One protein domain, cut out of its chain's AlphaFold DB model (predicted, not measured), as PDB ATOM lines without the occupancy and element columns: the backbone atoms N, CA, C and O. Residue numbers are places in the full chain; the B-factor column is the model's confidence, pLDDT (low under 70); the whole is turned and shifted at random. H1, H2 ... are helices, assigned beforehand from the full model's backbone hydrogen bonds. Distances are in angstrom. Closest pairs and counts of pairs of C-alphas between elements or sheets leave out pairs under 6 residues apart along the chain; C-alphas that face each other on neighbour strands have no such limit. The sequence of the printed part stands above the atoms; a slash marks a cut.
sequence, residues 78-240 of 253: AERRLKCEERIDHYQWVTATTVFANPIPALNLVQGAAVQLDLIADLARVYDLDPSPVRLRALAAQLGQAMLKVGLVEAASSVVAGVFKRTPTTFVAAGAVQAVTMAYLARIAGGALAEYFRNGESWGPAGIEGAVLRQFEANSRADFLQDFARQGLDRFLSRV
ATOM      1  N   ALA A  78      -7.520  38.798 -61.676       96.00
ATOM      2  CA  ALA A  78      -6.489  39.831 -61.745       96.00
ATOM      3  C   ALA A  78      -6.689  40.901 -60.667       96.00
ATOM      4  O   ALA A  78      -5.739  41.226 -59.956       96.00
ATOM      5  N   GLU A  79      -7.918  41.385 -60.482       97.44
ATOM      6  CA  GLU A  79      -8.234  42.337 -59.416       97.44
ATOM      7  C   GLU A  79      -7.991  41.755 -58.021       97.44
ATOM      8  O   GLU A  79      -7.399  42.413 -57.165       97.44
ATOM      9  N   ARG A  80      -8.416  40.509 -57.783       97.94
ATOM     10  CA  ARG A  80      -8.193  39.820 -56.504       97.94
ATOM     11  C   ARG A  80      -6.705  39.652 -56.212       97.94
ATOM     12  O   ARG A  80      -6.287  39.906 -55.087       97.94
ATOM     13  N   ARG A  81      -5.886  39.302 -57.213       96.44
ATOM     14  CA  ARG A  81      -4.422  39.238 -57.051       96.44
ATOM     15  C   ARG A  81      -3.838  40.584 -56.629       96.44
ATOM     16  O   ARG A  81      -3.096  40.615 -55.655       96.44
ATOM     17  N   LEU A  82      -4.218  41.674 -57.299       97.38
ATOM     18  CA  LEU A  82      -3.746  43.020 -56.956       97.38
ATOM     19  C   LEU A  82      -4.136  43.414 -55.524       97.38
ATOM     20  O   LEU A  82      -3.294  43.884 -54.762       97.38
ATOM     21  N   LYS A  83      -5.387  43.153 -55.120       98.12
ATOM     22  CA  LYS A  83      -5.858  43.408 -53.748       98.12
ATOM     23  C   LYS A  83      -5.087  42.583 -52.717       98.12
ATOM     24  O   LYS A  83      -4.705  43.112 -51.677       98.12
ATOM     25  N   CYS A  84      -4.841  41.301 -52.987       97.94
ATOM     26  CA  CYS A  84      -4.022  40.459 -52.117       97.94
ATOM     27  C   CYS A  84      -2.598  41.008 -51.986       97.94
ATOM     28  O   CYS A  84      -2.089  41.106 -50.874       97.94
ATOM     29  N   GLU A  85      -1.961  41.396 -53.092       96.44
ATOM     30  CA  GLU A  85      -0.611  41.970 -53.082       96.44
ATOM     31  C   GLU A  85      -0.534  43.259 -52.255       96.44
ATOM     32  O   GLU A  85       0.367  43.384 -51.426       96.44
ATOM     33  N   GLU A  86      -1.503  44.164 -52.407       96.75
ATOM     34  CA  GLU A  86      -1.603  45.397 -51.617       96.75
ATOM     35  C   GLU A  86      -1.715  45.102 -50.112       96.75
ATOM     36  O   GLU A  86      -0.992  45.684 -49.298       96.75
ATOM     37  N   ARG A  87      -2.583  44.155 -49.727       97.50
ATOM     38  CA  ARG A  87      -2.744  43.745 -48.323       97.50
ATOM     39  C   ARG A  87      -1.460  43.140 -47.776       97.50
ATOM     40  O   ARG A  87      -1.034  43.500 -46.682       97.50
ATOM     41  N   ILE A  88      -0.823  42.245 -48.526       95.75
ATOM     42  CA  ILE A  88       0.407  41.591 -48.079       95.75
ATOM     43  C   ILE A  88       1.534  42.618 -47.903       95.75
ATOM     44  O   ILE A  88       2.234  42.553 -46.894       95.75
ATOM     45  N   ASP A  89       1.700  43.574 -48.824       93.25
ATOM     46  CA  ASP A  89       2.697  44.644 -48.676       93.25
ATOM     47  C   ASP A  89       2.411  45.506 -47.438       93.25
ATOM     48  O   ASP A  89       3.305  45.749 -46.623       93.25
ATOM     49  N   HIS A  90       1.147  45.878 -47.215       94.56
ATOM     50  CA  HIS A  90       0.746  46.605 -46.014       94.56
ATOM     51  C   HIS A  90       1.132  45.851 -44.729       94.56
ATOM     52  O   HIS A  90       1.868  46.380 -43.889       94.56
ATOM     53  N   TYR A  91       0.696  44.597 -44.581       92.94
ATOM     54  CA  TYR A  91       0.958  43.806 -43.373       92.94
ATOM     55  C   TYR A  91       2.431  43.411 -43.212       92.94
ATOM     56  O   TYR A  91       2.897  43.269 -42.080       92.94
ATOM     57  N   GLN A  92       3.196  43.295 -44.302       89.81
ATOM     58  CA  GLN A  92       4.651  43.146 -44.262       89.81
ATOM     59  C   GLN A  92       5.291  44.321 -43.504       89.81
ATOM     60  O   GLN A  92       6.081  44.110 -42.578       89.81
ATOM     61  N   TRP A  93       4.932  45.560 -43.847       87.62
ATOM     62  CA  TRP A  93       5.496  46.749 -43.199       87.62
ATOM     63  C   TRP A  93       4.924  47.014 -41.803       87.62
ATOM     64  O   TRP A  93       5.663  47.470 -40.922       87.62
ATOM     65  N   VAL A  94       3.652  46.674 -41.561       88.50
ATOM     66  CA  VAL A  94       3.073  46.680 -40.206       88.50
ATOM     67  C   VAL A  94       3.831  45.697 -39.313       88.50
ATOM     68  O   VAL A  94       4.280  46.081 -38.236       88.50
ATOM     69  N   THR A  95       4.076  44.472 -39.787       86.06
ATOM     70  CA  THR A  95       4.850  43.450 -39.060       86.06
ATOM     71  C   THR A  95       6.251  43.958 -38.731       86.06
ATOM     72  O   THR A  95       6.676  43.869 -37.578       86.06
ATOM     73  N   ALA A  96       6.953  44.544 -39.708       85.88
ATOM     74  CA  ALA A  96       8.285  45.113 -39.497       85.88
ATOM     75  C   ALA A  96       8.277  46.167 -38.378       85.88
ATOM     76  O   ALA A  96       9.103  46.130 -37.467       85.88
ATOM     77  N   THR A  97       7.313  47.087 -38.431       85.25
ATOM     78  CA  THR A  97       7.201  48.193 -37.475       85.25
ATOM     79  C   THR A  97       6.877  47.684 -36.074       85.25
ATOM     80  O   THR A  97       7.528  48.095 -35.116       85.25
ATOM     81  N   THR A  98       5.932  46.750 -35.951       83.88
ATOM     82  CA  THR A  98       5.545  46.142 -34.671       83.88
ATOM     83  C   THR A  98       6.716  45.398 -34.030       83.88
ATOM     84  O   THR A  98       7.009  45.616 -32.855       83.88
ATOM     85  N   VAL A  99       7.436  44.578 -34.804       79.81
ATOM     86  CA  VAL A  99       8.604  43.824 -34.316       79.81
ATOM     87  C   VAL A  99       9.749  44.756 -33.911       79.81
ATOM     88  O   VAL A  99      10.424  44.495 -32.918       79.81
ATOM     89  N   PHE A 100       9.964  45.852 -34.647       80.12
ATOM     90  CA  PHE A 100      10.996  46.836 -34.319       80.12
ATOM     91  C   PHE A 100      10.667  47.644 -33.055       80.12
ATOM     92  O   PHE A 100      11.541  47.865 -32.217       80.12
ATOM     93  N   ALA A 101       9.418  48.102 -32.919       75.38
ATOM     94  CA  ALA A 101       8.996  48.997 -31.841       75.38
ATOM     95  C   ALA A 101       8.997  48.326 -30.461       75.38
ATOM     96  O   ALA A 101       9.156  49.006 -29.448       75.38
ATOM     97  N   ASN A 102       8.833  47.005 -30.412       66.12
ATOM     98  CA  ASN A 102       8.805  46.261 -29.167       66.12
ATOM     99  C   ASN A 102       9.781  45.079 -29.226       66.12
ATOM    100  O   ASN A 102       9.389  43.976 -29.568       66.12
ATOM    101  N   PRO A 103      11.060  45.243 -28.870       58.53
ATOM    102  CA  PRO A 103      12.006  44.129 -28.863       58.53
ATOM    103  C   PRO A 103      11.746  43.105 -27.737       58.53
ATOM    104  O   PRO A 103      12.508  42.147 -27.619       58.53
ATOM    105  N   ILE A 104      10.704  43.271 -26.901       55.88
ATOM    106  CA  ILE A 104      10.373  42.343 -25.808       55.88
ATOM    107  C   ILE A 104       9.665  41.098 -26.380       55.88
ATOM    108  O   ILE A 104       8.510  41.190 -26.812       55.88
ATOM    109  N   PRO A 105      10.287  39.901 -26.323       54.53
ATOM    110  CA  PRO A 105       9.788  38.705 -27.013       54.53
ATOM    111  C   PRO A 105       8.372  38.269 -26.606       54.53
ATOM    112  O   PRO A 105       7.615  37.776 -27.438       54.53
ATOM    113  N   ALA A 106       7.990  38.471 -25.339       41.38
ATOM    114  CA  ALA A 106       6.715  37.998 -24.796       41.38
ATOM    115  C   ALA A 106       5.498  38.846 -25.218       41.38
ATOM    116  O   ALA A 106       4.446  38.290 -25.526       41.38
ATOM    117  N   LEU A 107       5.624  40.180 -25.276       42.38
ATOM    118  CA  LEU A 107       4.531  41.067 -25.715       42.38
ATOM    119  C   LEU A 107       4.328  41.030 -27.241       42.38
ATOM    120  O   LEU A 107       3.207  41.219 -27.718       42.38
ATOM    121  N   ASN A 108       5.387  40.720 -27.997       54.41
ATOM    122  CA  ASN A 108       5.332  40.554 -29.450       54.41
ATOM    123  C   ASN A 108       4.481  39.375 -29.911       54.41
ATOM    124  O   ASN A 108       3.888  39.446 -30.983       54.41
ATOM    125  N   LEU A 109       4.400  38.303 -29.123       51.47
ATOM    126  CA  LEU A 109       3.645  37.109 -29.503       51.47
ATOM    127  C   LEU A 109       2.143  37.389 -29.619       51.47
ATOM    128  O   LEU A 109       1.510  36.884 -30.538       51.47
ATOM    129  N   VAL A 110       1.574  38.224 -28.744       52.56
ATOM    130  CA  VAL A 110       0.132  38.532 -28.762       52.56
ATOM    131  C   VAL A 110      -0.209  39.589 -29.813       52.56
ATOM    132  O   VAL A 110      -1.122  39.384 -30.610       52.56
ATOM    133  N   GLN A 111       0.532  40.704 -29.853       56.00
ATOM    134  CA  GLN A 111       0.279  41.773 -30.832       56.00
ATOM    135  C   GLN A 111       0.622  41.324 -32.257       56.00
ATOM    136  O   GLN A 111      -0.149  41.559 -33.183       56.00
ATOM    137  N   GLY A 112       1.736  40.606 -32.428       64.12
ATOM    138  CA  GLY A 112       2.106  39.996 -33.701       64.12
ATOM    139  C   GLY A 112       1.104  38.934 -34.151       64.12
ATOM    140  O   GLY A 112       0.804  38.862 -35.338       64.12
ATOM    141  N   ALA A 113       0.521  38.159 -33.227       73.25
ATOM    142  CA  ALA A 113      -0.534  37.210 -33.576       73.25
ATOM    143  C   ALA A 113      -1.788  37.909 -34.114       73.25
ATOM    144  O   ALA A 113      -2.348  37.434 -35.095       73.25
ATOM    145  N   ALA A 114      -2.211  39.034 -33.525       83.50
ATOM    146  CA  ALA A 114      -3.364  39.786 -34.023       83.50
ATOM    147  C   ALA A 114      -3.142  40.275 -35.464       83.50
ATOM    148  O   ALA A 114      -3.954  39.974 -36.331       83.50
ATOM    149  N   VAL A 115      -1.986  40.892 -35.739       86.81
ATOM    150  CA  VAL A 115      -1.612  41.364 -37.086       86.81
ATOM    151  C   VAL A 115      -1.678  40.235 -38.121       86.81
ATOM    152  O   VAL A 115      -2.191  40.442 -39.218       86.81
ATOM    153  N   GLN A 116      -1.220  39.023 -37.779       88.38
ATOM    154  CA  GLN A 116      -1.299  37.900 -38.720       88.38
ATOM    155  C   GLN A 116      -2.701  37.326 -38.884       88.38
ATOM    156  O   GLN A 116      -3.042  36.881 -39.978       88.38
ATOM    157  N   LEU A 117      -3.532  37.350 -37.844       93.81
ATOM    158  CA  LEU A 117      -4.938  36.977 -37.987       93.81
ATOM    159  C   LEU A 117      -5.690  37.985 -38.864       93.81
ATOM    160  O   LEU A 117      -6.494  37.561 -39.694       93.81
ATOM    161  N   ASP A 118      -5.381  39.275 -38.738       94.88
ATOM    162  CA  ASP A 118      -5.965  40.337 -39.558       94.88
ATOM    163  C   ASP A 118      -5.549  40.206 -41.027       94.88
ATOM    164  O   ASP A 118      -6.406  40.284 -41.905       94.88
ATOM    165  N   LEU A 119      -4.276  39.891 -41.307       95.38
ATOM    166  CA  LEU A 119      -3.816  39.562 -42.661       95.38
ATOM    167  C   LEU A 119      -4.604  38.386 -43.250       95.38
ATOM    168  O   LEU A 119      -5.107  38.483 -44.369       95.38
ATOM    169  N   ILE A 120      -4.728  37.274 -42.515       96.94
ATOM    170  CA  ILE A 120      -5.461  36.094 -42.999       96.94
ATOM    171  C   ILE A 120      -6.930  36.451 -43.266       96.94
ATOM    172  O   ILE A 120      -7.476  36.052 -44.294       96.94
ATOM    173  N   ALA A 121      -7.565  37.210 -42.370       97.38
ATOM    174  CA  ALA A 121      -8.955  37.634 -42.515       97.38
ATOM    175  C   ALA A 121      -9.155  38.590 -43.702       97.38
ATOM    176  O   ALA A 121     -10.111  38.432 -44.458       97.38
ATOM    177  N   ASP A 122      -8.258  39.562 -43.887       97.69
ATOM    178  CA  ASP A 122      -8.285  40.486 -45.024       97.69
ATOM    179  C   ASP A 122      -8.119  39.730 -46.348       97.69
ATOM    180  O   ASP A 122      -8.861  39.995 -47.293       97.69
ATOM    181  N   LEU A 123      -7.200  38.758 -46.414       98.06
ATOM    182  CA  LEU A 123      -7.016  37.917 -47.600       98.06
ATOM    183  C   LEU A 123      -8.243  37.049 -47.886       98.06
ATOM    184  O   LEU A 123      -8.665  36.964 -49.035       98.06
ATOM    185  N   ALA A 124      -8.851  36.449 -46.862       97.75
ATOM    186  CA  ALA A 124     -10.081  35.673 -47.018       97.75
ATOM    187  C   ALA A 124     -11.219  36.537 -47.595       97.75
ATOM    188  O   ALA A 124     -11.899  36.126 -48.537       97.75
ATOM    189  N   ARG A 125     -11.359  37.777 -47.108       97.69
ATOM    190  CA  ARG A 125     -12.374  38.732 -47.577       97.69
ATOM    191  C   ARG A 125     -12.195  39.159 -49.036       97.69
ATOM    192  O   ARG A 125     -13.188  39.462 -49.684       97.69
ATOM    193  N   VAL A 126     -10.978  39.136 -49.590       97.75
ATOM    194  CA  VAL A 126     -10.760  39.364 -51.038       97.75
ATOM    195  C   VAL A 126     -11.445  38.288 -51.896       97.75
ATOM    196  O   VAL A 126     -11.851  38.559 -53.030       97.75
ATOM    197  N   TYR A 127     -11.607  37.084 -51.348       96.75
ATOM    198  CA  TYR A 127     -12.294  35.956 -51.977       96.75
ATOM    199  C   TYR A 127     -13.723  35.760 -51.451       96.75
ATOM    200  O   TYR A 127     -14.290  34.688 -51.636       96.75
ATOM    201  N   ASP A 128     -14.302  36.784 -50.813       96.06
ATOM    202  CA  ASP A 128     -15.666  36.767 -50.266       96.06
ATOM    203  C   ASP A 128     -15.886  35.684 -49.186       96.06
ATOM    204  O   ASP A 128     -16.992  35.175 -48.998       96.06
ATOM    205  N   LEU A 129     -14.823  35.334 -48.454       96.56
ATOM    206  CA  LEU A 129     -14.852  34.392 -47.335       96.56
ATOM    207  C   LEU A 129     -14.836  35.137 -45.992       96.56
ATOM    208  O   LEU A 129     -14.107  36.116 -45.825       96.56
ATOM    209  N   ASP A 130     -15.575  34.613 -45.009       95.50
ATOM    210  CA  ASP A 130     -15.603  35.125 -43.630       95.50
ATOM    211  C   ASP A 130     -15.307  33.999 -42.614       95.50
ATOM    212  O   ASP A 130     -16.212  33.396 -42.026       95.50
ATOM    213  N   PRO A 131     -14.032  33.596 -42.471       93.25
ATOM    214  CA  PRO A 131     -13.645  32.514 -41.577       93.25
ATOM    215  C   PRO A 131     -13.794  32.917 -40.106       93.25
ATOM    216  O   PRO A 131     -13.392  33.999 -39.683       93.25
ATOM    217  N   SER A 132     -14.280  31.988 -39.280       96.12
ATOM    218  CA  SER A 132     -14.375  32.225 -37.839       96.12
ATOM    219  C   SER A 132     -12.992  32.476 -37.207       96.12
ATOM    220  O   SER A 132     -11.985  31.925 -37.668       96.12
ATOM    221  N   PRO A 133     -12.914  33.201 -36.076       93.38
ATOM    222  CA  PRO A 133     -11.649  33.429 -35.373       93.38
ATOM    223  C   PRO A 133     -10.908  32.139 -34.990       93.38
ATOM    224  O   PRO A 133      -9.681  32.115 -34.917       93.38
ATOM    225  N   VAL A 134     -11.642  31.050 -34.737       95.50
ATOM    226  CA  VAL A 134     -11.054  29.729 -34.463       95.50
ATOM    227  C   VAL A 134     -10.364  29.179 -35.712       95.50
ATOM    228  O   VAL A 134      -9.233  28.703 -35.622       95.50
ATOM    229  N   ARG A 135     -11.006  29.295 -36.881       94.88
ATOM    230  CA  ARG A 135     -10.444  28.853 -38.163       94.88
ATOM    231  C   ARG A 135      -9.209  29.664 -38.544       94.88
ATOM    232  O   ARG A 135      -8.210  29.075 -38.939       94.88
ATOM    233  N   LEU A 136      -9.246  30.983 -38.346       94.56
ATOM    234  CA  LEU A 136      -8.097  31.867 -38.570       94.56
ATOM    235  C   LEU A 136      -6.881  31.449 -37.733       94.56
ATOM    236  O   LEU A 136      -5.785  31.290 -38.267       94.56
ATOM    237  N   ARG A 137      -7.076  31.196 -36.431       94.25
ATOM    238  CA  ARG A 137      -6.002  30.739 -35.530       94.25
ATOM    239  C   ARG A 137      -5.460  29.368 -35.917       94.25
ATOM    240  O   ARG A 137      -4.249  29.172 -35.889       94.25
ATOM    241  N   ALA A 138      -6.336  28.437 -36.291       94.50
ATOM    242  CA  ALA A 138      -5.922  27.119 -36.753       94.50
ATOM    243  C   ALA A 138      -5.080  27.212 -38.034       94.50
ATOM    244  O   ALA A 138      -4.032  26.574 -38.124       94.50
ATOM    245  N   LEU A 139      -5.494  28.048 -38.991       95.00
ATOM    246  CA  LEU A 139      -4.765  28.263 -40.239       95.00
ATOM    247  C   LEU A 139      -3.399  28.917 -39.991       95.00
ATOM    248  O   LEU A 139      -2.392  28.449 -40.517       95.00
ATOM    249  N   ALA A 140      -3.345  29.936 -39.125       93.50
ATOM    250  CA  ALA A 140      -2.096  30.569 -38.704       93.50
ATOM    251  C   ALA A 140      -1.133  29.565 -38.048       93.50
ATOM    252  O   ALA A 140       0.056  29.548 -38.364       93.50
ATOM    253  N   ALA A 141      -1.644  28.699 -37.165       93.19
ATOM    254  CA  ALA A 141      -0.848  27.674 -36.496       93.19
ATOM    255  C   ALA A 141      -0.299  26.632 -37.483       93.19
ATOM    256  O   ALA A 141       0.884  26.303 -37.426       93.19
ATOM    257  N   GLN A 142      -1.129  26.153 -38.416       94.62
ATOM    258  CA  GLN A 142      -0.699  25.221 -39.465       94.62
ATOM    259  C   GLN A 142       0.385  25.839 -40.348       94.62
ATOM    260  O   GLN A 142       1.391  25.188 -40.628       94.62
ATOM    261  N   LEU A 143       0.207  27.098 -40.752       94.12
ATOM    262  CA  LEU A 143       1.173  27.814 -41.577       94.12
ATOM    263  C   LEU A 143       2.495  28.030 -40.841       94.12
ATOM    264  O   LEU A 143       3.553  27.742 -41.393       94.12
ATOM    265  N   GLY A 144       2.444  28.454 -39.576       91.44
ATOM    266  CA  GLY A 144       3.634  28.585 -38.735       91.44
ATOM    267  C   GLY A 144       4.370  27.255 -38.558       91.44
ATOM    268  O   GLY A 144       5.592  27.201 -38.694       91.44
ATOM    269  N   GLN A 145       3.635  26.162 -38.334       93.25
ATOM    270  CA  GLN A 145       4.218  24.822 -38.248       93.25
ATOM    271  C   GLN A 145       4.844  24.383 -39.578       93.25
ATOM    272  O   GLN A 145       5.913  23.779 -39.574       93.25
ATOM    273  N   ALA A 146       4.212  24.690 -40.712       93.38
ATOM    274  CA  ALA A 146       4.760  24.396 -42.031       93.38
ATOM    275  C   ALA A 146       6.071  25.154 -42.268       93.38
ATOM    276  O   ALA A 146       7.059  24.537 -42.651       93.38
ATOM    277  N   MET A 147       6.107  26.457 -41.965       91.62
ATOM    278  CA  MET A 147       7.311  27.293 -42.069       91.62
ATOM    279  C   MET A 147       8.458  26.782 -41.193       91.62
ATOM    280  O   MET A 147       9.609  26.801 -41.625       91.62
ATOM    281  N   LEU A 148       8.152  26.297 -39.988       89.56
ATOM    282  CA  LEU A 148       9.135  25.649 -39.119       89.56
ATOM    283  C   LEU A 148       9.684  24.369 -39.764       89.56
ATOM    284  O   LEU A 148      10.889  24.198 -39.878       89.56
ATOM    285  N   LYS A 149       8.809  23.482 -40.247       91.56
ATOM    286  CA  LYS A 149       9.225  22.206 -40.847       91.56
ATOM    287  C   LYS A 149      10.109  22.364 -42.082       91.56
ATOM    288  O   LYS A 149      10.997  21.544 -42.287       91.56
ATOM    289  N   VAL A 150       9.871  23.392 -42.899       91.00
ATOM    290  CA  VAL A 150      10.687  23.660 -44.097       91.00
ATOM    291  C   VAL A 150      11.970  24.448 -43.795       91.00
ATOM    292  O   VAL A 150      12.708  24.781 -44.717       91.00
ATOM    293  N   GLY A 151      12.260  24.759 -42.526       85.75
ATOM    294  CA  GLY A 151      13.515  25.397 -42.117       85.75
ATOM    295  C   GLY A 151      13.544  26.925 -42.249       85.75
ATOM    296  O   GLY A 151      14.608  27.538 -42.130       85.75
ATOM    297  N   LEU A 152      12.405  27.570 -42.529       84.94
ATOM    298  CA  LEU A 152      12.352  29.021 -42.759       84.94
ATOM    299  C   LEU A 152      12.623  29.813 -41.473       84.94
ATOM    300  O   LEU A 152      13.237  30.881 -41.515       84.94
ATOM    301  N   VAL A 153      12.181  29.288 -40.330       81.44
ATOM    302  CA  VAL A 153      12.370  29.919 -39.015       81.44
ATOM    303  C   VAL A 153      13.841  29.851 -38.594       81.44
ATOM    304  O   VAL A 153      14.403  30.830 -38.094       81.44
ATOM    305  N   GLU A 154      14.498  28.724 -38.846       81.50
ATOM    306  CA  GLU A 154      15.921  28.504 -38.608       81.50
ATOM    307  C   GLU A 154      16.773  29.387 -39.523       81.50
ATOM    308  O   GLU A 154      17.704  30.049 -39.051       81.50
ATOM    309  N   ALA A 155      16.423  29.465 -40.812       78.56
ATOM    310  CA  ALA A 155      17.090  30.338 -41.773       78.56
ATOM    311  C   ALA A 155      17.024  31.806 -41.321       78.56
ATOM    312  O   ALA A 155      18.060  32.465 -41.210       78.56
ATOM    313  N   ALA A 156      15.834  32.290 -40.960       77.56
ATOM    314  CA  ALA A 156      15.629  33.624 -40.401       77.56
ATOM    315  C   ALA A 156      16.477  33.874 -39.140       77.56
ATOM    316  O   ALA A 156      17.176  34.886 -39.035       77.56
ATOM    317  N   SER A 157      16.477  32.923 -38.204       78.00
ATOM    318  CA  SER A 157      17.246  33.015 -36.957       78.00
ATOM    319  C   SER A 157      18.756  33.087 -37.213       78.00
ATOM    320  O   SER A 157      19.467  33.841 -36.545       78.00
ATOM    321  N   SER A 158      19.255  32.352 -38.211       77.50
ATOM    322  CA  SER A 158      20.674  32.352 -38.581       77.50
ATOM    323  C   SER A 158      21.148  33.700 -39.139       77.50
ATOM    324  O   SER A 158      22.249  34.144 -38.804       77.50
ATOM    325  N   VAL A 159      20.303  34.390 -39.918       74.75
ATOM    326  CA  VAL A 159      20.583  35.733 -40.452       74.75
ATOM    327  C   VAL A 159      20.741  36.730 -39.307       74.75
ATOM    328  O   VAL A 159      21.749  37.438 -39.232       74.75
ATOM    329  N   VAL A 160      19.790  36.731 -38.369       73.06
ATOM    330  CA  VAL A 160      19.830  37.607 -37.189       73.06
ATOM    331  C   VAL A 160      21.076  37.316 -36.342       73.06
ATOM    332  O   VAL A 160      21.823  38.237 -36.000       73.06
ATOM    333  N   ALA A 161      21.364  36.040 -36.066       75.25
ATOM    334  CA  ALA A 161      22.533  35.632 -35.287       75.25
ATOM    335  C   ALA A 161      23.865  36.020 -35.957       75.25
ATOM    336  O   ALA A 161      24.808  36.434 -35.278       75.25
ATOM    337  N   GLY A 162      23.957  35.909 -37.286       74.12
ATOM    338  CA  GLY A 162      25.138  36.300 -38.056       74.12
ATOM    339  C   GLY A 162      25.453  37.793 -37.948       74.12
ATOM    340  O   GLY A 162      26.616  38.165 -37.777       74.12
ATOM    341  N   VAL A 163      24.429  38.650 -37.982       70.38
ATOM    342  CA  VAL A 163      24.592  40.102 -37.801       70.38
ATOM    343  C   VAL A 163      24.998  40.437 -36.367       70.38
ATOM    344  O   VAL A 163      25.913  41.240 -36.166       70.38
ATOM    345  N   PHE A 164      24.388  39.775 -35.380       70.50
ATOM    346  CA  PHE A 164      24.696  39.983 -33.963       70.50
ATOM    347  C   PHE A 164      26.168  39.682 -33.639       70.50
ATOM    348  O   PHE A 164      26.823  40.454 -32.944       70.50
ATOM    349  N   LYS A 165      26.726  38.605 -34.215       71.38
ATOM    350  CA  LYS A 165      28.147  38.237 -34.060       71.38
ATOM    351  C   LYS A 165      29.116  39.270 -34.648       71.38
ATOM    352  O   LYS A 165      30.235  39.383 -34.160       71.38
ATOM    353  N   ARG A 166      28.718  39.993 -35.701       68.06
ATOM    354  CA  ARG A 166      29.568  40.978 -36.403       68.06
ATOM    355  C   ARG A 166      29.466  42.387 -35.825       68.06
ATOM    356  O   ARG A 166      30.418  43.151 -35.933       68.06
ATOM    357  N   THR A 167      28.330  42.724 -35.216       61.88
ATOM    358  CA  THR A 167      28.039  44.082 -34.730       61.88
ATOM    359  C   THR A 167      27.495  44.039 -33.296       61.88
ATOM    360  O   THR A 167      26.352  44.437 -33.062       61.88
ATOM    361  N   PRO A 168      28.284  43.556 -32.313       55.53
ATOM    362  CA  PRO A 168      27.810  43.340 -30.941       55.53
ATOM    363  C   PRO A 168      27.346  44.623 -30.224       55.53
ATOM    364  O   PRO A 168      26.734  44.549 -29.164       55.53
ATOM    365  N   THR A 169      27.615  45.805 -30.786       54.28
ATOM    366  CA  THR A 169      27.461  47.105 -30.124       54.28
ATOM    367  C   THR A 169      26.207  47.908 -30.489       54.28
ATOM    368  O   THR A 169      26.014  48.972 -29.909       54.28
ATOM    369  N   THR A 170      25.305  47.438 -31.370       61.91
ATOM    370  CA  THR A 170      24.089  48.224 -31.701       61.91
ATOM    371  C   THR A 170      22.801  47.396 -31.665       61.91
ATOM    372  O   THR A 170      22.420  46.778 -32.657       61.91
ATOM    373  N   PHE A 171      22.072  47.457 -30.542       65.00
ATOM    374  CA  PHE A 171      20.705  46.915 -30.390       65.00
ATOM    375  C   PHE A 171      19.772  47.312 -31.552       65.00
ATOM    376  O   PHE A 171      18.948  46.515 -31.995       65.00
ATOM    377  N   VAL A 172      19.950  48.522 -32.090       71.12
ATOM    378  CA  VAL A 172      19.176  49.058 -33.223       71.12
ATOM    379  C   VAL A 172      19.384  48.249 -34.507       71.12
ATOM    380  O   VAL A 172      18.420  47.973 -35.217       71.12
ATOM    381  N   ALA A 173      20.620  47.835 -34.804       69.56
ATOM    382  CA  ALA A 173      20.924  47.074 -36.015       69.56
ATOM    383  C   ALA A 173      20.326  45.661 -35.948       69.56
ATOM    384  O   ALA A 173      19.732  45.194 -36.918       69.56
ATOM    385  N   ALA A 174      20.414  45.008 -34.785       68.50
ATOM    386  CA  ALA A 174      19.805  43.698 -34.564       68.50
ATOM    387  C   ALA A 174      18.270  43.750 -34.684       68.50
ATOM    388  O   ALA A 174      17.683  42.925 -35.384       68.50
ATOM    389  N   GLY A 175      17.631  44.759 -34.079       75.38
ATOM    390  CA  GLY A 175      16.183  44.964 -34.177       75.38
ATOM    391  C   GLY A 175      15.710  45.247 -35.606       75.38
ATOM    392  O   GLY A 175      14.697  44.702 -36.034       75.38
ATOM    393  N   ALA A 176      16.463  46.036 -36.377       79.81
ATOM    394  CA  ALA A 176      16.148  46.308 -37.780       79.81
ATOM    395  C   ALA A 176      16.219  45.037 -38.644       79.81
ATOM    396  O   ALA A 176      15.302  44.759 -39.415       79.81
ATOM    397  N   VAL A 177      17.267  44.223 -38.482       78.38
ATOM    398  CA  VAL A 177      17.405  42.956 -39.221       78.38
ATOM    399  C   VAL A 177      16.308  41.968 -38.837       78.38
ATOM    400  O   VAL A 177      15.745  41.314 -39.715       78.38
ATOM    401  N   GLN A 178      15.951  41.894 -37.554       79.44
ATOM    402  CA  GLN A 178      14.837  41.069 -37.093       79.44
ATOM    403  C   GLN A 178      13.507  41.537 -37.702       79.44
ATOM    404  O   GLN A 178      12.756  40.716 -38.224       79.44
ATOM    405  N   ALA A 179      13.235  42.843 -37.703       83.62
ATOM    406  CA  ALA A 179      12.031  43.418 -38.297       83.62
ATOM    407  C   ALA A 179      11.914  43.112 -39.795       83.62
ATOM    408  O   ALA A 179      10.876  42.639 -40.250       83.62
ATOM    409  N   VAL A 180      12.994  43.321 -40.549       83.81
ATOM    410  CA  VAL A 180      13.058  43.060 -41.993       83.81
ATOM    411  C   VAL A 180      12.892  41.566 -42.297       83.81
ATOM    412  O   VAL A 180      12.136  41.195 -43.195       83.81
ATOM    413  N   THR A 181      13.527  40.698 -41.509       82.75
ATOM    414  CA  THR A 181      13.375  39.241 -41.627       82.75
ATOM    415  C   THR A 181      11.933  38.800 -41.368       82.75
ATOM    416  O   THR A 181      11.372  38.026 -42.139       82.75
ATOM    417  N   MET A 182      11.294  39.319 -40.316       85.12
ATOM    418  CA  MET A 182       9.900  38.991 -40.003       85.12
ATOM    419  C   MET A 182       8.923  39.521 -41.055       85.12
ATOM    420  O   MET A 182       7.962  38.834 -41.393       85.12
ATOM    421  N   ALA A 183       9.188  40.703 -41.613       86.94
ATOM    422  CA  ALA A 183       8.438  41.256 -42.735       86.94
ATOM    423  C   ALA A 183       8.489  40.312 -43.949       86.94
ATOM    424  O   ALA A 183       7.466  40.001 -44.556       86.94
ATOM    425  N   TYR A 184       9.677  39.789 -44.256       86.44
ATOM    426  CA  TYR A 184       9.869  38.831 -45.339       86.44
ATOM    427  C   TYR A 184       9.126  37.507 -45.103       86.44
ATOM    428  O   TYR A 184       8.460  36.993 -46.002       86.44
ATOM    429  N   LEU A 185       9.168  36.971 -43.881       88.38
ATOM    430  CA  LEU A 185       8.389  35.783 -43.525       88.38
ATOM    431  C   LEU A 185       6.876  36.032 -43.639       88.38
ATOM    432  O   LEU A 185       6.157  35.172 -44.145       88.38
ATOM    433  N   ALA A 186       6.398  37.216 -43.245       89.75
ATOM    434  CA  ALA A 186       5.001  37.611 -43.426       89.75
ATOM    435  C   ALA A 186       4.613  37.695 -44.915       89.75
ATOM    436  O   ALA A 186       3.527  37.254 -45.287       89.75
ATOM    437  N   ARG A 187       5.513  38.178 -45.784       92.12
ATOM    438  CA  ARG A 187       5.320  38.210 -47.246       92.12
ATOM    439  C   ARG A 187       5.131  36.811 -47.832       92.12
ATOM    440  O   ARG A 187       4.219  36.615 -48.635       92.12
ATOM    441  N   ILE A 188       5.955  35.852 -47.409       92.38
ATOM    442  CA  ILE A 188       5.862  34.445 -47.830       92.38
ATOM    443  C   ILE A 188       4.557  33.819 -47.343       92.38
ATOM    444  O   ILE A 188       3.825  33.222 -48.133       92.38
ATOM    445  N   ALA A 189       4.249  33.986 -46.056       93.56
ATOM    446  CA  ALA A 189       3.018  33.491 -45.453       93.56
ATOM    447  C   ALA A 189       1.781  34.046 -46.177       93.56
ATOM    448  O   ALA A 189       0.904  33.285 -46.583       93.56
ATOM    449  N   GLY A 190       1.747  35.362 -46.407       95.44
ATOM    450  CA  GLY A 190       0.679  36.040 -47.133       95.44
ATOM    451  C   GLY A 190       0.533  35.552 -48.575       95.44
ATOM    452  O   GLY A 190      -0.582  35.305 -49.022       95.44
ATOM    453  N   GLY A 191       1.645  35.340 -49.288       95.94
ATOM    454  CA  GLY A 191       1.629  34.767 -50.637       95.94
ATOM    455  C   GLY A 191       1.040  33.355 -50.668       95.94
ATOM    456  O   GLY A 191       0.196  33.053 -51.512       95.94
ATOM    457  N   ALA A 192       1.417  32.510 -49.704       96.56
ATOM    458  CA  ALA A 192       0.918  31.139 -49.614       96.56
ATOM    459  C   ALA A 192      -0.584  31.117 -49.289       96.56
ATOM    460  O   ALA A 192      -1.335  30.338 -49.873       96.56
ATOM    461  N   LEU A 193      -1.036  32.008 -48.403       97.62
ATOM    462  CA  LEU A 193      -2.450  32.181 -48.061       97.62
ATOM    463  C   LEU A 193      -3.278  32.722 -49.230       97.62
ATOM    464  O   LEU A 193      -4.384  32.241 -49.468       97.62
ATOM    465  N   ALA A 194      -2.756  33.687 -49.988       97.19
ATOM    466  CA  ALA A 194      -3.433  34.189 -51.180       97.19
ATOM    467  C   ALA A 194      -3.632  33.070 -52.215       97.19
ATOM    468  O   ALA A 194      -4.706  32.951 -52.798       97.19
ATOM    469  N   GLU A 195      -2.632  32.202 -52.401       95.88
ATOM    470  CA  GLU A 195      -2.752  31.018 -53.257       95.88
ATOM    471  C   GLU A 195      -3.760  29.999 -52.699       95.88
ATOM    472  O   GLU A 195      -4.577  29.481 -53.459       95.88
ATOM    473  N   TYR A 196      -3.758  29.760 -51.384       97.50
ATOM    474  CA  TYR A 196      -4.726  28.895 -50.700       97.50
ATOM    475  C   TYR A 196      -6.174  29.339 -50.935       97.50
ATOM    476  O   TYR A 196      -7.009  28.523 -51.332       97.50
ATOM    477  N   PHE A 197      -6.474  30.626 -50.740       97.50
ATOM    478  CA  PHE A 197      -7.819  31.157 -50.958       97.50
ATOM    479  C   PHE A 197      -8.193  31.194 -52.442       97.50
ATOM    480  O   PHE A 197      -9.303  30.794 -52.793       97.50
ATOM    481  N   ARG A 198      -7.254  31.556 -53.331       95.44
ATOM    482  CA  ARG A 198      -7.458  31.490 -54.789       95.44
ATOM    483  C   ARG A 198      -7.839  30.089 -55.262       95.44
ATOM    484  O   ARG A 198      -8.656  29.949 -56.163       95.44
ATOM    485  N   ASN A 199      -7.256  29.063 -54.654       95.44
ATOM    486  CA  ASN A 199      -7.495  27.666 -55.002       95.44
ATOM    487  C   ASN A 199      -8.711  27.062 -54.270       95.44
ATOM    488  O   ASN A 199      -8.832  25.838 -54.208       95.44
ATOM    489  N   GLY A 200      -9.593  27.887 -53.697       95.12
ATOM    490  CA  GLY A 200     -10.796  27.417 -53.009       95.12
ATOM    491  C   GLY A 200     -10.493  26.734 -51.678       95.12
ATOM    492  O   GLY A 200     -11.003  25.651 -51.410       95.12
ATOM    493  N   GLU A 201      -9.643  27.353 -50.856       96.19
ATOM    494  CA  GLU A 201      -9.241  26.840 -49.538       96.19
ATOM    495  C   GLU A 201      -8.455  25.513 -49.617       96.19
ATOM    496  O   GLU A 201      -8.566  24.639 -48.751       96.19
ATOM    497  N   SER A 202      -7.612  25.385 -50.652       96.44
ATOM    498  CA  SER A 202      -6.766  24.215 -50.915       96.44
ATOM    499  C   SER A 202      -5.299  24.592 -51.126       96.44
ATOM    500  O   SER A 202      -4.957  25.444 -51.945       96.44
ATOM    501  N   TRP A 203      -4.396  23.894 -50.433       95.31
ATOM    502  CA  TRP A 203      -2.943  24.061 -50.586       95.31
ATOM    503  C   TRP A 203      -2.378  23.425 -51.870       95.31
ATOM    504  O   TRP A 203      -1.206  23.620 -52.208       95.31
ATOM    505  N   GLY A 204      -3.202  22.660 -52.592       93.50
ATOM    506  CA  GLY A 204      -2.777  21.879 -53.749       93.50
ATOM    507  C   GLY A 204      -2.013  20.596 -53.376       93.50
ATOM    508  O   GLY A 204      -1.900  20.242 -52.200       93.50
ATOM    509  N   PRO A 205      -1.474  19.876 -54.376       93.69
ATOM    510  CA  PRO A 205      -0.934  18.524 -54.200       93.69
ATOM    511  C   PRO A 205       0.332  18.464 -53.337       93.69
ATOM    512  O   PRO A 205       0.568  17.467 -52.667       93.69
ATOM    513  N   ALA A 206       1.134  19.533 -53.320       92.62
ATOM    514  CA  ALA A 206       2.345  19.614 -52.500       92.62
ATOM    515  C   ALA A 206       2.066  20.011 -51.034       92.62
ATOM    516  O   ALA A 206       2.999  20.168 -50.247       92.62
ATOM    517  N   GLY A 207       0.795  20.213 -50.670       96.25
ATOM    518  CA  GLY A 207       0.391  20.625 -49.331       96.25
ATOM    519  C   GLY A 207       0.906  22.010 -48.926       96.25
ATOM    520  O   GLY A 207       1.468  22.767 -49.720       96.25
ATOM    521  N   ILE A 208       0.690  22.343 -47.654       96.44
ATOM    522  CA  ILE A 208       1.038  23.648 -47.078       96.44
ATOM    523  C   ILE A 208       2.549  23.914 -47.091       96.44
ATOM    524  O   ILE A 208       2.975  25.024 -47.393       96.44
ATOM    525  N   GLU A 209       3.367  22.888 -46.839       95.94
ATOM    526  CA  GLU A 209       4.833  22.978 -46.855       95.94
ATOM    527  C   GLU A 209       5.339  23.321 -48.262       95.94
ATOM    528  O   GLU A 209       6.127  24.251 -48.429       95.94
ATOM    529  N   GLY A 210       4.805  22.657 -49.293       95.44
ATOM    530  CA  GLY A 210       5.129  22.975 -50.679       95.44
ATOM    531  C   GLY A 210       4.648  24.361 -51.109       95.44
ATOM    532  O   GLY A 210       5.333  25.021 -51.884       95.44
ATOM    533  N   ALA A 211       3.493  24.827 -50.623       95.69
ATOM    534  CA  ALA A 211       3.008  26.181 -50.906       95.69
ATOM    535  C   ALA A 211       3.924  27.256 -50.300       95.69
ATOM    536  O   ALA A 211       4.314  28.197 -50.992       95.69
ATOM    537  N   VAL A 212       4.330  27.081 -49.040       94.12
ATOM    538  CA  VAL A 212       5.301  27.960 -48.370       94.12
ATOM    539  C   VAL A 212       6.637  27.959 -49.109       94.12
ATOM    540  O   VAL A 212       7.186  29.029 -49.363       94.12
ATOM    541  N   LEU A 213       7.147  26.783 -49.484       92.31
ATOM    542  CA  LEU A 213       8.438  26.670 -50.161       92.31
ATOM    543  C   LEU A 213       8.419  27.333 -51.543       92.31
ATOM    544  O   LEU A 213       9.343  28.071 -51.860       92.31
ATOM    545  N   ARG A 214       7.344  27.171 -52.326       92.31
ATOM    546  CA  ARG A 214       7.187  27.876 -53.612       92.31
ATOM    547  C   ARG A 214       7.240  29.390 -53.447       92.31
ATOM    548  O   ARG A 214       7.888  30.070 -54.235       92.31
ATOM    549  N   GLN A 215       6.564  29.924 -52.430       92.00
ATOM    550  CA  GLN A 215       6.563  31.362 -52.150       92.00
ATOM    551  C   GLN A 215       7.919  31.841 -51.637       92.00
ATOM    552  O   GLN A 215       8.355  32.935 -51.985       92.00
ATOM    553  N   PHE A 216       8.615  31.011 -50.860       87.12
ATOM    554  CA  PHE A 216      10.000  31.265 -50.498       87.12
ATOM    555  C   PHE A 216      10.877  31.309 -51.750       87.12
ATOM    556  O   PHE A 216      11.504  32.329 -51.974       87.12
ATOM    557  N   GLU A 217      10.893  30.289 -52.604       85.56
ATOM    558  CA  GLU A 217      11.733  30.223 -53.812       85.56
ATOM    559  C   GLU A 217      11.428  31.333 -54.824       85.56
ATOM    560  O   GLU A 217      12.347  31.961 -55.344       85.56
ATOM    561  N   ALA A 218      10.149  31.633 -55.067       81.69
ATOM    562  CA  ALA A 218       9.738  32.713 -55.965       81.69
ATOM    563  C   ALA A 218      10.208  34.094 -55.483       81.69
ATOM    564  O   ALA A 218      10.415  34.998 -56.294       81.69
ATOM    565  N   ASN A 219      10.391  34.249 -54.169       70.44
ATOM    566  CA  ASN A 219      10.806  35.493 -53.531       70.44
ATOM    567  C   ASN A 219      12.286  35.472 -53.079       70.44
ATOM    568  O   ASN A 219      12.819  36.509 -52.683       70.44
ATOM    569  N   SER A 220      12.964  34.317 -53.163       61.00
ATOM    570  CA  SER A 220      14.333  34.092 -52.681       61.00
ATOM    571  C   SER A 220      15.308  33.858 -53.829       61.00
ATOM    572  O   SER A 220      15.280  32.841 -54.513       61.00
ATOM    573  N   ARG A 221      16.325  34.714 -53.908       55.78
ATOM    574  CA  ARG A 221      17.701  34.226 -54.073       55.78
ATOM    575  C   ARG A 221      18.308  34.303 -52.676       55.78
ATOM    576  O   ARG A 221      18.157  35.338 -52.048       55.78
ATOM    577  N   ALA A 222      18.917  33.254 -52.129       46.94
ATOM    578  CA  ALA A 222      19.398  33.267 -50.736       46.94
ATOM    579  C   ALA A 222      20.350  34.449 -50.421       46.94
ATOM    580  O   ALA A 222      20.345  34.968 -49.304       46.94
ATOM    581  N   ASP A 223      21.072  34.948 -51.428       51.88
ATOM    582  CA  ASP A 223      21.911  36.155 -51.358       51.88
ATOM    583  C   ASP A 223      21.102  37.443 -51.100       51.88
ATOM    584  O   ASP A 223      21.553  38.365 -50.419       51.88
ATOM    585  N   PHE A 224      19.844  37.472 -51.549       56.06
ATOM    586  CA  PHE A 224      18.926  38.593 -51.377       56.06
ATOM    587  C   PHE A 224      18.582  38.849 -49.914       56.06
ATOM    588  O   PHE A 224      18.358  39.995 -49.568       56.06
ATOM    589  N   LEU A 225      18.554  37.852 -49.022       57.66
ATOM    590  CA  LEU A 225      18.178  38.102 -47.622       57.66
ATOM    591  C   LEU A 225      19.227  38.921 -46.868       57.66
ATOM    592  O   LEU A 225      18.872  39.781 -46.061       57.66
ATOM    593  N   GLN A 226      20.509  38.698 -47.160       55.72
ATOM    594  CA  GLN A 226      21.590  39.516 -46.607       55.72
ATOM    595  C   GLN A 226      21.583  40.922 -47.218       55.72
ATOM    596  O   GLN A 226      21.687  41.908 -46.483       55.72
ATOM    597  N   ASP A 227      21.388  41.025 -48.534       59.19
ATOM    598  CA  ASP A 227      21.302  42.312 -49.231       59.19
ATOM    599  C   ASP A 227      20.047  43.109 -48.854       59.19
ATOM    600  O   ASP A 227      20.105  44.329 -48.724       59.19
ATOM    601  N   PHE A 228      18.923  42.441 -48.609       58.34
ATOM    602  CA  PHE A 228      17.653  43.019 -48.171       58.34
ATOM    603  C   PHE A 228      17.728  43.475 -46.717       58.34
ATOM    604  O   PHE A 228      17.270  44.570 -46.401       58.34
ATOM    605  N   ALA A 229      18.373  42.702 -45.835       57.78
ATOM    606  CA  ALA A 229      18.672  43.142 -44.473       57.78
ATOM    607  C   ALA A 229      19.547  44.408 -44.472       57.78
ATOM    608  O   ALA A 229      19.270  45.352 -43.730       57.78
ATOM    609  N   ARG A 230      20.557  44.465 -45.353       62.31
ATOM    610  CA  ARG A 230      21.428  45.636 -45.529       62.31
ATOM    611  C   ARG A 230      20.674  46.845 -46.095       62.31
ATOM    612  O   ARG A 230      20.722  47.919 -45.507       62.31
ATOM    613  N   GLN A 231      19.931  46.671 -47.186       61.81
ATOM    614  CA  GLN A 231      19.138  47.737 -47.811       61.81
ATOM    615  C   GLN A 231      18.004  48.227 -46.902       61.81
ATOM    616  O   GLN A 231      17.717  49.422 -46.859       61.81
ATOM    617  N   GLY A 232      17.369  47.322 -46.153       62.50
ATOM    618  CA  GLY A 232      16.356  47.642 -45.154       62.50
ATOM    619  C   GLY A 232      16.928  48.493 -44.024       62.50
ATOM    620  O   GLY A 232      16.322  49.501 -43.662       62.50
ATOM    621  N   LEU A 233      18.128  48.156 -43.537       61.78
ATOM    622  CA  LEU A 233      18.866  48.976 -42.577       61.78
ATOM    623  C   LEU A 233      19.197  50.363 -43.154       61.78
ATOM    624  O   LEU A 233      18.895  51.365 -42.513       61.78
ATOM    625  N   ASP A 234      19.736  50.451 -44.372       65.75
ATOM    626  CA  ASP A 234      20.109  51.728 -45.001       65.75
ATOM    627  C   ASP A 234      18.888  52.630 -45.284       65.75
ATOM    628  O   ASP A 234      18.894  53.839 -45.012       65.75
ATOM    629  N   ARG A 235      17.788  52.050 -45.775       63.91
ATOM    630  CA  ARG A 235      16.518  52.758 -46.006       63.91
ATOM    631  C   ARG A 235      15.874  53.213 -44.697       63.91
ATOM    632  O   ARG A 235      15.281  54.288 -44.637       63.91
ATOM    633  N   PHE A 236      16.000  52.419 -43.640       60.47
ATOM    634  CA  PHE A 236      15.520  52.793 -42.317       60.47
ATOM    635  C   PHE A 236      16.354  53.932 -41.718       60.47
ATOM    636  O   PHE A 236      15.800  54.954 -41.318       60.47
ATOM    637  N   LEU A 237      17.684  53.811 -41.726       64.81
ATOM    638  CA  LEU A 237      18.597  54.830 -41.201       64.81
ATOM    639  C   LEU A 237      18.469  56.163 -41.945       64.81
ATOM    640  O   LEU A 237      18.522  57.218 -41.315       64.81
ATOM    641  N   SER A 238      18.247  56.137 -43.262       67.25
ATOM    642  CA  SER A 238      17.970  57.351 -44.043       67.25
ATOM    643  C   SER A 238      16.629  57.993 -43.678       67.25
ATOM    644  O   SER A 238      16.577  59.209 -43.508       67.25
ATOM    645  N   ARG A 239      15.557  57.216 -43.457       57.94
ATOM    646  CA  ARG A 239      14.272  57.768 -42.987       57.94
ATOM    647  C   ARG A 239      14.320  58.300 -41.555       57.94
ATOM    648  O   ARG A 239      13.668  59.300 -41.273       57.94
ATOM    649  N   VAL A 240      15.100  57.681 -40.670       57.00
ATOM    650  CA  VAL A 240      15.295  58.166 -39.294       57.00
ATOM    651  C   VAL A 240      16.170  59.426 -39.268       57.00
ATOM    652  O   VAL A 240      15.869  60.349 -38.516       57.00
TER     653      VAL A 240
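Overview. This is residues 78 to 240 of the 253 residues of an uncharacterized protein of Planctomyces sp. SH-PL62 (UniProt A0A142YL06). The long helix H5 runs through the core of an elongated helical body, with H1 and H2 beside it in a three-helix bundle and H4 alongside its residues 174 to 185. H6 and H7 cross H5 steeply at separate places, and H3 touches both H2 and H6. The printed part has 163 residues with seven named helices, H1 to H7 in chain order, and no named strand, an all helix class. It is compact, with a radius of gyration of the C-alphas of 15.8 A, and spans 48 by 29 by 27 A.

Along the chain. H1, residues 78 to 101, begins at C-alpha 78 (-6.489, 39.831, -61.745) and is 34.9 A long. H2, residues 105 to 126, measures 31.6 A, H3, residues 133 to 149, 24.3 A, and H4, residues 152 to 166, 21.9 A. H5, residues 171 to 198, measures 40.3 A. H6, residues 207 to 219, measures 18.6 A. H7, residues 222 to 240, measures 27.7 A and ends at C-alpha 240 (15.295, 58.166, -39.294).

Arrangement. H5 is the hub, touching five helices. The closest C-alphas are Ala 96 of H1 and Ala 179, 4.3 A, at a shallow tilt of 25 degrees, opposite ways; Leu 123 of H2 and Ala 194, 6.3 A; Val 160 of H4 and Gln 178, 6.1 A, a hairpin; Ile 188 and Gln 215 of H6, 5.4 A, at a steep 57 degrees; Val 177 and Ala 229 of H7, 5.4 A, at a steep 61 degrees. H1 and H2 form a hairpin at 10 degrees. H3 touches H2 at Leu 136 and Leu 117, C-alphas 6.0 A apart, and H6 at Ala 146 and Glu 209, 5.0 A. Every O i to N i+4 pair is within hydrogen-bond range in H1, H3, H4, H5 and H6; H2 has 16 of 18 and H7 14 of 15.

Size, cuts and confidence. The farthest C-alphas, of Thr 169 and Gly 200, are 48.7 A apart. The printed part has no cut and no long link. Its mean pLDDT is 82.2, with residues 102 to 112, 166 to 171, 173 to 174 and 220 to 240 under 70.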